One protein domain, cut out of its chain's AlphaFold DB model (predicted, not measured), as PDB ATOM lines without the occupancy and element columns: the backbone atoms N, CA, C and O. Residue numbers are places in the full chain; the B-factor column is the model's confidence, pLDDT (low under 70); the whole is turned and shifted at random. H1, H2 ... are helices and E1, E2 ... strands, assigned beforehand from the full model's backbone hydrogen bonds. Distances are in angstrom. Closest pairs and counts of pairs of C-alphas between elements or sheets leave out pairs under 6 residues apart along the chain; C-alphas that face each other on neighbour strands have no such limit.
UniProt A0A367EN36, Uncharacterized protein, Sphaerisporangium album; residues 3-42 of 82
ATOM      1  N   VAL A   3     173.365 246.340 236.234       93.06
ATOM      2  CA  VAL A   3     174.734 246.651 235.786       93.06
ATOM      3  C   VAL A   3     175.677 245.568 236.301       93.06
ATOM      4  O   VAL A   3     175.522 245.107 237.430       93.06
ATOM      5  N   VAL A   4     176.626 245.131 235.480       92.31
ATOM      6  CA  VAL A   4     177.608 244.101 235.845       92.31
ATOM      7  C   VAL A   4     178.656 244.691 236.789       92.31
ATOM      8  O   VAL A   4     179.156 245.793 236.564       92.31
ATOM      9  N   ALA A   5     178.998 243.947 237.839       91.12
ATOM     10  CA  ALA A   5     180.120 244.270 238.703       91.12
ATOM     11  C   ALA A   5     181.430 244.151 237.906       91.12
ATOM     12  O   ALA A   5     181.661 243.118 237.277       91.12
ATOM     13  N   PRO A   6     182.309 245.167 237.933       86.88
ATOM     14  CA  PRO A   6     183.500 245.197 237.083       86.88
ATOM     15  C   PRO A   6     184.494 244.072 237.405       86.88
ATOM     16  O   PRO A   6     185.273 243.669 236.547       86.88
ATOM     17  N   ALA A   7     184.454 243.541 238.630       85.06
ATOM     18  CA  ALA A   7     185.219 242.376 239.048       85.06
ATOM     19  C   ALA A   7     184.470 241.590 240.131       85.06
ATOM     20  O   ALA A   7     183.689 242.157 240.895       85.06
ATOM     21  N   ALA A   8     184.773 240.295 240.262       81.75
ATOM     22  CA  ALA A   8     184.177 239.428 241.285       81.75
ATOM     23  C   ALA A   8     184.460 239.896 242.726       81.75
ATOM     24  O   ALA A   8     183.648 239.670 243.617       81.75
ATOM     25  N   ALA A   9     185.593 240.571 242.952       87.56
ATOM     26  CA  ALA A   9     185.939 241.152 244.248       87.56
ATOM     27  C   ALA A   9     185.150 242.440 244.563       87.56
ATOM     28  O   ALA A   9     185.028 242.826 245.724       87.56
ATOM     29  N   CYS A  10     184.584 243.103 243.549       88.81
ATOM     30  CA  CYS A  10     183.810 244.333 243.707       88.81
ATOM     31  C   CYS A  10     182.366 244.005 244.105       88.81
ATOM     32  O   CYS A  10     181.425 244.141 243.325       88.81
ATOM     33  N   VAL A  11     182.181 243.562 245.344       92.69
ATOM     34  CA  VAL A  11     180.868 243.143 245.858       92.69
ATOM     35  C   VAL A  11     179.948 244.311 246.207       92.69
ATOM     36  O   VAL A  11     178.742 244.113 246.323       92.69
ATOM     37  N   GLN A  12     180.479 245.525 246.359       95.31
ATOM     38  CA  GLN A  12     179.703 246.721 246.683       95.31
ATOM     39  C   GLN A  12     180.166 247.926 245.870       95.31
ATOM     40  O   GLN A  12     181.344 248.040 245.534       95.31
ATOM     41  N   VAL A  13     179.226 248.824 245.582       94.69
ATOM     42  CA  VAL A  13     179.483 250.112 244.934       94.69
ATOM     43  C   VAL A  13     178.551 251.179 245.498       94.69
ATOM     44  O   VAL A  13     177.383 250.906 245.787       94.69
ATOM     45  N   ASP A  14     179.060 252.395 245.648       95.62
ATOM     46  CA  ASP A  14     178.261 253.556 246.029       95.62
ATOM     47  C   ASP A  14     177.766 254.279 244.766       95.62
ATOM     48  O   ASP A  14     178.537 254.580 243.856       95.62
ATOM     49  N   GLY A  15     176.456 254.515 244.686       91.50
ATOM     50  CA  GLY A  15     175.840 255.303 243.620       91.50
ATOM     51  C   GLY A  15     176.048 256.805 243.819       91.50
ATOM     52  O   GLY A  15     176.350 257.266 244.919       91.50
ATOM     53  N   LEU A  16     175.797 257.597 242.774       90.69
ATOM     54  CA  LEU A  16     175.855 259.064 242.850       90.69
ATOM     55  C   LEU A  16     174.800 259.648 243.799       90.69
ATOM     56  O   LEU A  16     174.945 260.767 244.281       90.69
ATOM     57  N   SER A  17     173.731 258.899 244.067       89.00
ATOM     58  CA  SER A  17     172.744 259.224 245.099       89.00
ATOM     59  C   SER A  17     173.256 259.053 246.540       89.00
ATOM     60  O   SER A  17     172.525 259.370 247.473       89.00
ATOM     61  N   GLY A  18     174.471 258.527 246.740       91.19
ATOM     62  CA  GLY A  18     175.001 258.133 248.050       91.19
ATOM     63  C   GLY A  18     174.460 256.789 248.552       91.19
ATOM     64  O   GLY A  18     174.824 256.336 249.636       91.19
ATOM     65  N   ARG A  19     173.593 256.126 247.777       94.62
ATOM     66  CA  ARG A  19     173.082 254.792 248.098       94.62
ATOM     67  C   ARG A  19     174.120 253.725 247.767       94.62
ATOM     68  O   ARG A  19     174.605 253.663 246.641       94.62
ATOM     69  N   ARG A  20     174.362 252.819 248.713       96.56
ATOM     70  CA  ARG A  20     175.181 251.625 248.494       96.56
ATOM     71  C   ARG A  20     174.378 250.508 247.835       96.56
ATOM     72  O   ARG A  20     173.262 250.195 248.259       96.56
ATOM     73  N   TYR A  21     174.973 249.884 246.829       95.12
ATOM     74  CA  TYR A  21     174.456 248.709 246.138       95.12
ATOM     75  C   TYR A  21     175.391 247.526 246.368       95.12
ATOM     76  O   TYR A  21     176.610 247.672 246.316       95.12
ATOM     77  N   THR A  22     174.816 246.347 246.593       96.06
ATOM     78  CA  THR A  22     175.559 245.091 246.749       96.06
ATOM     79  C   THR A  22     175.304 244.218 245.526       96.06
ATOM     80  O   THR A  22     174.156 244.073 245.103       96.06
ATOM     81  N   ALA A  23     176.360 243.653 244.944       92.12
ATOM     82  CA  ALA A  23     176.249 242.724 243.831       92.12
ATOM     83  C   ALA A  23     175.640 241.401 244.296       92.12
ATOM     84  O   ALA A  23     176.062 240.828 245.301       92.12
ATOM     85  N   ARG A  24     174.715 240.869 243.500       88.50
ATOM     86  CA  ARG A  24     174.242 239.489 243.585       88.50
ATOM     87  C   ARG A  24     174.613 238.784 242.289       88.50
ATOM     88  O   ARG A  24     174.267 239.266 241.214       88.50
ATOM     89  N   ASP A  25     175.375 237.698 242.391       85.38
ATOM     90  CA  ASP A  25     175.889 236.942 241.239       85.38
ATOM     91  C   ASP A  25     176.637 237.823 240.217       85.38
ATOM     92  O   ASP A  25     176.502 237.672 239.005       85.38
ATOM     93  N   GLY A  26     177.413 238.794 240.716       88.44
ATOM     94  CA  GLY A  26     178.171 239.731 239.881       88.44
ATOM     95  C   GLY A  26     177.324 240.820 239.213       88.44
ATOM     96  O   GLY A  26     177.797 241.457 238.277       88.44
ATOM     97  N   ILE A  27     176.086 241.049 239.664       91.50
ATOM     98  CA  ILE A  27     175.181 242.062 239.103       91.50
ATOM     99  C   ILE A  27     174.670 242.991 240.210       91.50
ATOM    100  O   ILE A  27     174.174 242.532 241.237       91.50
ATOM    101  N   TYR A  28     174.737 244.301 239.980       93.75
ATOM    102  CA  TYR A  28     174.076 245.316 240.797       93.75
ATOM    103  C   TYR A  28     172.655 245.581 240.293       93.75
ATOM    104  O   TYR A  28     172.436 245.776 239.094       93.75
ATOM    105  N   GLU A  29     171.701 245.672 241.216       94.44
ATOM    106  CA  GLU A  29     170.362 246.205 240.953       94.44
ATOM    107  C   GLU A  29     170.290 247.667 241.405       94.44
ATOM    108  O   GLU A  29     170.153 247.970 242.589       94.44
ATOM    109  N   THR A  30     170.414 248.589 240.454       94.75
ATOM    110  CA  THR A  30     170.542 250.029 240.711       94.75
ATOM    111  C   THR A  30     169.282 250.808 240.343       94.75
ATOM    112  O   THR A  30     168.411 250.330 239.607       94.75
ATOM    113  N   SER A  31     169.205 252.066 240.787       95.81
ATOM    114  CA  SER A  31     168.295 253.046 240.179       95.81
ATOM    115  C   SER A  31     168.682 253.292 238.708       95.81
ATOM    116  O   SER A  31     169.798 252.964 238.292       95.81
ATOM    117  N   GLU A  32     167.787 253.866 237.898       94.88
ATOM    118  CA  GLU A  32     168.157 254.257 236.526       94.88
ATOM    119  C   GLU A  32     169.261 255.313 236.501       94.88
ATOM    120  O   GLU A  32     170.195 255.205 235.711       94.88
ATOM    121  N   ARG A  33     169.173 256.317 237.380       95.00
ATOM    122  CA  ARG A  33     170.151 257.406 237.459       95.00
ATOM    123  C   ARG A  33     171.551 256.875 237.758       95.00
ATOM    124  O   ARG A  33     172.483 257.169 237.015       95.00
ATOM    125  N   ASP A  34     171.685 256.083 238.821       96.00
ATOM    126  CA  ASP A  34     172.983 255.540 239.236       96.00
ATOM    127  C   ASP A  34     173.486 254.488 238.241       96.00
ATOM    128  O   ASP A  34     174.674 254.441 237.942       96.00
ATOM    129  N   GLY A  35     172.579 253.700 237.652       94.44
ATOM    130  CA  GLY A  35     172.929 252.732 236.614       94.44
ATOM    131  C   GLY A  35     173.538 253.395 235.379       94.44
ATOM    132  O   GLY A  35     174.592 252.969 234.913       94.44
ATOM    133  N   ARG A  36     172.934 254.480 234.880       94.94
ATOM    134  CA  ARG A  36     173.482 255.253 233.749       94.94
ATOM    135  C   ARG A  36     174.835 255.879 234.078       94.94
ATOM    136  O   ARG A  36     175.709 255.892 233.220       94.94
ATOM    137  N   ALA A  37     175.022 256.360 235.308       94.50
ATOM    138  CA  ALA A  37     176.306 256.896 235.748       94.50
ATOM    139  C   ALA A  37     177.402 255.821 235.778       94.50
ATOM    140  O   ALA A  37     178.504 256.058 235.290       94.50
ATOM    141  N   LEU A  38     177.085 254.625 236.280       92.81
ATOM    142  CA  LEU A  38     178.009 253.490 236.267       92.81
ATOM    143  C   LEU A  38     178.367 253.066 234.838       92.81
ATOM    144  O   LEU A  38     179.531 252.786 234.572       92.81
ATOM    145  N   LEU A  39     177.409 253.070 233.905       93.44
ATOM    146  CA  LEU A  39     177.698 252.819 232.488       93.44
ATOM    147  C   LEU A  39     178.599 253.902 231.879       93.44
ATOM    148  O   LEU A  39     179.543 253.579 231.165       93.44
ATOM    149  N   ALA A  40     178.351 255.178 232.185       93.06
ATOM    150  CA  ALA A  40     179.187 256.282 231.713       93.06
ATOM    151  C   ALA A  40     180.628 256.201 232.253       93.06
ATOM    152  O   ALA A  40     181.560 256.627 231.578       93.06
ATOM    153  N   ALA A  41     180.817 255.611 233.436       90.69
ATOM    154  CA  ALA A  41     182.123 255.331 234.030       90.69
ATOM    155  C   ALA A  41     182.804 254.059 233.476       90.69
ATOM    156  O   ALA A  41     183.838 253.646 233.998       90.69
ATOM    157  N   GLY A  42     182.242 253.429 232.437       88.25
ATOM    158  CA  GLY A  42     182.794 252.228 231.802       88.25
ATOM    159  C   GLY A  42     182.209 250.907 232.306       88.25
ATOM    160  O   GLY A  42     182.757 249.849 232.012       88.25
TER     161      GLY A  42
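This is residues 3 to 42 of the 82 residues of an uncharacterized protein of Sphaerisporangium album (UniProt A0A367EN36). A short hairpin of E1 and E2 is the one sheet, antiparallel; E3 folds back beside E2, residues 3 to 4 pair antiparallel with residues 27 to 28 of E3, and the helix H1 follows beyond E3. The printed part has 40 residues, in the order E1, E2, E3, H1; the class is mixed, with under half of the residues in named elements. It is compact, with a radius of gyration of the C-alphas of 9.0 A, spanning 22 by 19 by 12 A.

In the hairpin of E1, residues 12 to 14, and E2, residues 20 to 22, N 13 and O 21 are within hydrogen-bond range at 3.0 A. E3, residues 27 to 29, pairs with no named strand; its closest C-alphas to E2 are those of Tyr 28 and Thr 22, 6.1 A. H1, residues 32 to 40, is only just apart from E3, at 8.2 A; every O i to N i+4 pair in H1 is within hydrogen-bond range.

E1 begins at C-alpha 12 (179.703, 246.721, 246.683). E1, E2 and E3 measure 7.0, 6.8 and 6.6 A. H1, 12.2 A long, ends at C-alpha 40 (179.187, 256.282, 231.713).

The C-alphas of Ala 9 and Arg 33 are farthest apart, 23.7 A. The printed part has no cut, its three links between named elements are tight, and no printed residue is under 70 in pLDDT.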